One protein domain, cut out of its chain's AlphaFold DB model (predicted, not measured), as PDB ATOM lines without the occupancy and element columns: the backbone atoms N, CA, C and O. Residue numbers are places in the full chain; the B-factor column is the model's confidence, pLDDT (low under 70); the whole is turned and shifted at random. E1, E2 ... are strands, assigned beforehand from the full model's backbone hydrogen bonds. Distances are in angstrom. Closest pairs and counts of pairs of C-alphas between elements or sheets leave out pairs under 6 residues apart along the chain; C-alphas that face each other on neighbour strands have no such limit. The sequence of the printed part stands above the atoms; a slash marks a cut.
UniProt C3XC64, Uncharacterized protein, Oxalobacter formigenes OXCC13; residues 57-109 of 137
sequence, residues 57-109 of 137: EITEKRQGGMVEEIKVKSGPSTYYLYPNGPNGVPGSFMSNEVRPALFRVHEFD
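AT A GLANCE: This is residues 57 to 109 of the 137 residues of an uncharacterized protein of Oxalobacter formigenes OXCC13 (UniProt C3XC64). With little regular structure, the printed part is a small sheet of three strands side by side, E1, E2 and E3, and a long unnamed stretch, residues 82 to 109, that loops beyond the sheet and folds back beside E3. The 53 residues have no named helix; the order E1 - E2 - E3 is antiparallel and a meander, each strand the antiparallel neighbour of the one before. The class is all strand, with 21 residues in named elements; the whole is only just loose, close to compact, with radius of gyration of the C-alphas 12.3 A and spans 36 by 24 by 15 A.

IN THESE COORDINATES: E1, residues 57 to 63, begins at C-alpha 57 (36.109, -33.475, 2.962) and is 20.1 A long. E2, residues 66 to 74, is 23.5 A. E3, residues 77 to 81, is 13.4 A, ending at (25.716, -41.783, 1.364).

HOW THE PARTS SIT: Hairpin E1 and E2 is antiparallel at 165 degrees; N 61 and O 69 are 2.8 A apart. Hairpin E2 and E3 stands at 164 degrees; N 72 and O 79 are 2.8 A apart.

THE WHOLE: The C-alphas farthest apart, of Asn 87 and Asp 109, are 35.9 A apart. The printed part has no cut; both links are tight. Residues 88, 90 to 96 and 108 to 109 have pLDDT under 70.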
ATOM      1  N   GLU A  57      36.231 -33.145   1.543       88.56
ATOM      2  CA  GLU A  57      36.109 -33.475   2.962       88.56
ATOM      3  C   GLU A  57      35.081 -34.593   3.121       88.56
ATOM      4  O   GLU A  57      34.032 -34.574   2.472       88.56
ATOM      5  N   ILE A  58      35.392 -35.574   3.970       91.25
ATOM      6  CA  ILE A  58      34.513 -36.703   4.270       91.25
ATOM      7  C   ILE A  58      34.234 -36.699   5.771       91.25
ATOM      8  O   ILE A  58      35.160 -36.734   6.579       91.25
ATOM      9  N   THR A  59      32.956 -36.682   6.140       93.81
ATOM     10  CA  THR A  59      32.500 -36.777   7.530       93.81
ATOM     11  C   THR A  59      31.596 -37.991   7.687       93.81
ATOM     12  O   THR A  59      30.650 -38.167   6.925       93.81
ATOM     13  N   GLU A  60      31.860 -38.818   8.697       93.25
ATOM     14  CA  GLU A  60      31.110 -40.050   8.947       93.25
ATOM     15  C   GLU A  60      30.380 -39.976  10.287       93.25
ATOM     16  O   GLU A  60      30.998 -39.833  11.345       93.25
ATOM     17  N   LYS A  61      29.059 -40.141  10.255       92.38
ATOM     18  CA  LYS A  61      28.229 -40.304  11.445       92.38
ATOM     19  C   LYS A  61      28.095 -41.790  11.759       92.38
ATOM     20  O   LYS A  61      27.594 -42.564  10.943       92.38
ATOM     21  N   ARG A  62      28.525 -42.186  12.959       91.44
ATOM     22  CA  ARG A  62      28.435 -43.566  13.453       91.44
ATOM     23  C   ARG A  62      27.492 -43.670  14.647       91.44
ATOM     24  O   ARG A  62      27.574 -42.856  15.562       91.44
ATOM     25  N   GLN A  63      26.653 -44.701  14.671       88.06
ATOM     26  CA  GLN A  63      25.824 -45.075  15.819       88.06
ATOM     27  C   GLN A  63      25.924 -46.581  16.056       88.06
ATOM     28  O   GLN A  63      25.875 -47.369  15.116       88.06
ATOM     29  N   GLY A  64      26.104 -46.996  17.313       85.56
ATOM     30  CA  GLY A  64      26.168 -48.422  17.664       85.56
ATOM     31  C   GLY A  64      27.282 -49.200  16.949       85.56
ATOM     32  O   GLY A  64      27.114 -50.380  16.661       85.56
ATOM     33  N   GLY A  65      28.396 -48.537  16.612       84.56
ATOM     34  CA  GLY A  65      29.512 -49.138  15.868       84.56
ATOM     35  C   GLY A  65      29.313 -49.226  14.349       84.56
ATOM     36  O   GLY A  65      30.229 -49.654  13.655       84.56
ATOM     37  N   MET A  66      28.165 -48.784  13.826       84.12
ATOM     38  CA  MET A  66      27.843 -48.790  12.396       84.12
ATOM     39  C   MET A  66      27.856 -47.370  11.825       84.12
ATOM     40  O   MET A  66      27.480 -46.422  12.513       84.12
ATOM     41  N   VAL A  67      28.289 -47.214  10.572       88.56
ATOM     42  CA  VAL A  67      28.209 -45.938   9.840       88.56
ATOM     43  C   VAL A  67      26.784 -45.769   9.315       88.56
ATOM     44  O   VAL A  67      26.308 -46.608   8.558       88.56
ATOM     45  N   GLU A  68      26.111 -44.700   9.731       89.50
ATOM     46  CA  GLU A  68      24.723 -44.399   9.355       89.50
ATOM     47  C   GLU A  68      24.666 -43.405   8.189       89.50
ATOM     48  O   GLU A  68      23.898 -43.591   7.251       89.50
ATOM     49  N   GLU A  69      25.503 -42.365   8.228       90.44
ATOM     50  CA  GLU A  69      25.546 -41.303   7.220       90.44
ATOM     51  C   GLU A  69      27.001 -40.941   6.919       90.44
ATOM     52  O   GLU A  69      27.806 -40.741   7.830       90.44
ATOM     53  N   ILE A  70      27.335 -40.838   5.637       92.38
ATOM     54  CA  ILE A  70      28.615 -40.317   5.161       92.38
ATOM     55  C   ILE A  70      28.310 -39.066   4.351       92.38
ATOM     56  O   ILE A  70      27.649 -39.137   3.316       92.38
ATOM     57  N   LYS A  71      28.800 -37.923   4.811       93.19
ATOM     58  CA  LYS A  71      28.737 -36.654   4.093       93.19
ATOM     59  C   LYS A  71      30.038 -36.470   3.329       93.19
ATOM     60  O   LYS A  71      31.109 -36.480   3.932       93.19
ATOM     61  N   VAL A  72      29.945 -36.272   2.021       91.56
ATOM     62  CA  VAL A  72      31.098 -36.005   1.165       91.56
ATOM     63  C   VAL A  72      30.936 -34.643   0.515       91.56
ATOM     64  O   VAL A  72      29.954 -34.376  -0.177       91.56
ATOM     65  N   LYS A  73      31.923 -33.780   0.727       88.88
ATOM     66  CA  LYS A  73      32.031 -32.473   0.087       88.88
ATOM     67  C   LYS A  73      33.097 -32.551  -0.996       88.88
ATOM     68  O   LYS A  73      34.252 -32.832  -0.692       88.88
ATOM     69  N   SER A  74      32.714 -32.301  -2.244       86.38
ATOM     70  CA  SER A  74      33.594 -32.329  -3.413       86.38
ATOM     71  C   SER A  74      33.425 -31.027  -4.191       86.38
ATOM     72  O   SER A  74      32.416 -30.824  -4.869       86.38
ATOM     73  N   GLY A  75      34.401 -30.125  -4.067       83.12
ATOM     74  CA  GLY A  75      34.307 -28.775  -4.625       83.12
ATOM     75  C   GLY A  75      33.054 -28.028  -4.120       83.12
ATOM     76  O   GLY A  75      32.887 -27.898  -2.905       83.12
ATOM     77  N   PRO A  76      32.173 -27.536  -5.016       79.12
ATOM     78  CA  PRO A  76      30.943 -26.830  -4.641       79.12
ATOM     79  C   PRO A  76      29.786 -27.761  -4.242       79.12
ATOM     80  O   PRO A  76      28.743 -27.306  -3.779       79.12
ATOM     81  N   SER A  77      29.923 -29.071  -4.448       82.44
ATOM     82  CA  SER A  77      28.838 -30.027  -4.229       82.44
ATOM     83  C   SER A  77      29.009 -30.785  -2.919       82.44
ATOM     84  O   SER A  77      30.118 -31.152  -2.530       82.44
ATOM     85  N   THR A  78      27.886 -31.057  -2.259       89.44
ATOM     86  CA  THR A  78      27.814 -31.939  -1.090       89.44
ATOM     87  C   THR A  78      26.816 -33.049  -1.376       89.44
ATOM     88  O   THR A  78      25.704 -32.780  -1.831       89.44
ATOM     89  N   TYR A  79      27.210 -34.293  -1.125       90.00
ATOM     90  CA  TYR A  79      26.333 -35.451  -1.241       90.00
ATOM     91  C   TYR A  79      26.428 -36.339  -0.005       90.00
ATOM     92  O   TYR A  79      27.409 -36.305   0.741       90.00
ATOM     93  N   TYR A  80      25.382 -37.131   0.203       92.31
ATOM     94  CA  TYR A  80      25.230 -38.018   1.347       92.31
ATOM     95  C   TYR A  80      25.112 -39.455   0.868       92.31
ATOM     96  O   TYR A  80      24.388 -39.755  -0.083       92.31
ATOM     97  N   LEU A  81      25.817 -40.347   1.547       90.88
ATOM     98  CA  LEU A  81      25.716 -41.783   1.364       90.88
ATOM     99  C   LEU A  81      25.164 -42.387   2.649       90.88
ATOM    100  O   LEU A  81      25.569 -42.018   3.750       90.88
ATOM    101  N   TYR A  82      24.272 -43.352   2.483       88.75
ATOM    102  CA  TYR A  82      23.663 -44.084   3.585       88.75
ATOM    103  C   TYR A  82      24.023 -45.560   3.413       88.75
ATOM    104  O   TYR A  82      23.411 -46.245   2.585       88.75
ATOM    105  N   PRO A  83      25.060 -46.054   4.112       85.12
ATOM    106  CA  PRO A  83      25.401 -47.465   4.096       85.12
ATOM    107  C   PRO A  83      24.233 -48.287   4.626       85.12
ATOM    108  O   PRO A  83      23.604 -47.942   5.628       85.12
ATOM    109  N   ASN A  84      23.929 -49.387   3.951       77.88
ATOM    110  CA  ASN A  84      22.977 -50.337   4.488       77.88
ATOM    111  C   ASN A  84      23.644 -51.194   5.572       77.88
ATOM    112  O   ASN A  84      24.854 -51.418   5.573       77.88
ATOM    113  N   GLY A  85      22.834 -51.656   6.523       73.69
ATOM    114  CA  GLY A  85      23.310 -52.496   7.615       73.69
ATOM    115  C   GLY A  85      23.862 -53.845   7.124       73.69
ATOM    116  O   GLY A  85      23.549 -54.289   6.017       73.69
ATOM    117  N   PRO A  86      24.615 -54.560   7.976       70.44
ATOM    118  CA  PRO A  86      25.332 -55.787   7.604       70.44
ATOM    119  C   PRO A  86      24.431 -56.936   7.120       70.44
ATOM    120  O   PRO A  86      24.920 -57.888   6.519       70.44
ATOM    121  N   ASN A  87      23.120 -56.853   7.352       73.94
ATOM    122  CA  ASN A  87      22.144 -57.881   6.986       73.94
ATOM    123  C   ASN A  87      21.519 -57.661   5.599       73.94
ATOM    124  O   ASN A  87      20.475 -58.241   5.298       73.94
ATOM    125  N   GLY A  88      22.096 -56.783   4.779       68.62
ATOM    126  CA  GLY A  88      21.503 -56.441   3.498       68.62
ATOM    127  C   GLY A  88      21.621 -57.540   2.434       68.62
ATOM    128  O   GLY A  88      22.644 -58.215   2.335       68.62
ATOM    129  N   VAL A  89      20.581 -57.712   1.610       70.06
ATOM    130  CA  VAL A  89      20.512 -58.737   0.545       70.06
ATOM    131  C   VAL A  89      20.922 -58.140  -0.811       70.06
ATOM    132  O   VAL A  89      20.208 -57.261  -1.296       70.06
ATOM    133  N   PRO A  90      22.020 -58.586  -1.455       67.19
ATOM    134  CA  PRO A  90      22.481 -58.046  -2.743       67.19
ATOM    135  C   PRO A  90      21.361 -57.942  -3.792       67.19
ATOM    136  O   PRO A  90      20.575 -58.876  -3.950       67.19
ATOM    137  N   GLY A  91      21.258 -56.801  -4.484       66.31
ATOM    138  CA  GLY A  91      20.213 -56.548  -5.489       66.31
ATOM    139  C   GLY A  91      18.809 -56.219  -4.951       66.31
ATOM    140  O   GLY A  91      17.899 -55.978  -5.741       66.31
ATOM    141  N   SER A  92      18.611 -56.181  -3.630       68.31
ATOM    142  CA  SER A  92      17.395 -55.662  -2.983       68.31
ATOM    143  C   SER A  92      17.553 -54.180  -2.622       68.31
ATOM    144  O   SER A  92      18.664 -53.696  -2.438       68.31
ATOM    145  N   PHE A  93      16.450 -53.449  -2.418       61.53
ATOM    146  CA  PHE A  93      16.492 -52.079  -1.868       61.53
ATOM    147  C   PHE A  93      17.184 -52.012  -0.490       61.53
ATOM    148  O   PHE A  93      17.699 -50.975  -0.080       61.53
ATOM    149  N   MET A  94      17.207 -53.144   0.214       63.31
ATOM    150  CA  MET A  94      17.911 -53.343   1.475       63.31
ATOM    151  C   MET A  94      19.232 -54.096   1.254       63.31
ATOM    152  O   MET A  94      19.565 -54.938   2.077       63.31
ATOM    153  N   SER A  95      19.942 -53.916   0.132       65.75
ATOM    154  CA  SER A  95      21.205 -54.625  -0.135       65.75
ATOM    155  C   SER A  95      22.322 -54.241   0.824       65.75
ATOM    156  O   SER A  95      22.208 -53.250   1.519       65.75
ATOM    157  N   ASN A  96      23.397 -55.031   0.911       60.69
ATOM    158  CA  ASN A  96      24.597 -54.666   1.689       60.69
ATOM    159  C   ASN A  96      25.404 -53.543   0.995       60.69
ATOM    160  O   ASN A  96      26.418 -53.071   1.493       60.69
ATOM    161  N   GLU A  97      24.974 -53.113  -0.190       70.50
ATOM    162  CA  GLU A  97      25.624 -52.030  -0.915       70.50
ATOM    163  C   GLU A  97      25.251 -50.685  -0.288       70.50
ATOM    164  O   GLU A  97      24.199 -50.518   0.334       70.50
ATOM    165  N   VAL A  98      26.126 -49.699  -0.457       76.12
ATOM    166  CA  VAL A  98      25.834 -48.322  -0.062       76.12
ATOM    167  C   VAL A  98      24.706 -47.796  -0.950       76.12
ATOM    168  O   VAL A  98      24.751 -47.959  -2.171       76.12
ATOM    169  N   ARG A  99      23.684 -47.173  -0.344       82.44
ATOM    170  CA  ARG A  99      22.577 -46.555  -1.093       82.44
ATOM    171  C   ARG A  99      23.115 -45.533  -2.099       82.44
ATOM    172  O   ARG A  99      24.168 -44.941  -1.847       82.44
ATOM    173  N   PRO A 100      22.399 -45.291  -3.216       83.69
ATOM    174  CA  PRO A 100      22.815 -44.279  -4.178       83.69
ATOM    175  C   PRO A 100      23.030 -42.934  -3.481       83.69
ATOM    176  O   PRO A 100      22.306 -42.590  -2.543       83.69
ATOM    177  N   ALA A 101      24.028 -42.185  -3.951       89.25
ATOM    178  CA  ALA A 101      24.336 -40.867  -3.419       89.25
ATOM    179  C   ALA A 101      23.111 -39.952  -3.526       89.25
ATOM    180  O   ALA A 101      22.498 -39.831  -4.590       89.25
ATOM    181  N   LEU A 102      22.769 -39.307  -2.416       90.19
ATOM    182  CA  LEU A 102      21.669 -38.359  -2.341       90.19
ATOM    183  C   LEU A 102      22.220 -36.943  -2.253       90.19
ATOM    184  O   LEU A 102      23.142 -36.659  -1.488       90.19
ATOM    185  N   PHE A 103      21.601 -36.044  -3.006       89.44
ATOM    186  CA  PHE A 103      21.809 -34.615  -2.857       89.44
ATOM    187  C   PHE A 103      20.648 -34.044  -2.062       89.44
ATOM    188  O   PHE A 103      19.484 -34.302  -2.379       89.44
ATOM    189  N   ARG A 104      20.953 -33.257  -1.034       83.31
ATOM    190  CA  ARG A 104      19.916 -32.474  -0.372       83.31
ATOM    191  C   ARG A 104      19.556 -31.303  -1.277       83.31
ATOM    192  O   ARG A 104      20.427 -30.598  -1.790       83.31
ATOM    193  N   VAL A 105      18.258 -31.120  -1.497       80.94
ATOM    194  CA  VAL A 105      17.744 -29.965  -2.238       80.94
ATOM    195  C   VAL A 105      18.223 -28.698  -1.516       80.94
ATOM    196  O   VAL A 105      18.198 -28.657  -0.290       80.94
ATOM    197  N   HIS A 106      18.679 -27.694  -2.271       72.25
ATOM    198  CA  HIS A 106      19.285 -26.441  -1.777       72.25
ATOM    199  C   HIS A 106      20.723 -26.512  -1.226       72.25
ATOM    200  O   HIS A 106      21.254 -25.474  -0.845       72.25
ATOM    201  N   GLU A 107      21.405 -27.663  -1.235       73.69
ATOM    202  CA  GLU A 107      22.838 -27.726  -0.869       73.69
ATOM    203  C   GLU A 107      23.797 -27.563  -2.064       73.69
ATOM    204  O   GLU A 107      25.017 -27.664  -1.914       73.69
ATOM    205  N   PHE A 108      23.263 -27.298  -3.259       69.62
ATOM    206  CA  PHE A 108      24.069 -27.002  -4.438       69.62
ATOM    207  C   PHE A 108      24.575 -25.562  -4.368       69.62
ATOM    208  O   PHE A 108      23.802 -24.616  -4.508       69.62
ATOM    209  N   ASP A 109      25.878 -25.400  -4.171       63.97
ATOM    210  CA  ASP A 109      26.531 -24.101  -4.259       63.97
ATOM    211  C   ASP A 109      26.779 -23.778  -5.743       63.97
ATOM    212  O   ASP A 109      27.695 -24.311  -6.368       63.97
TER     213      ASP A 109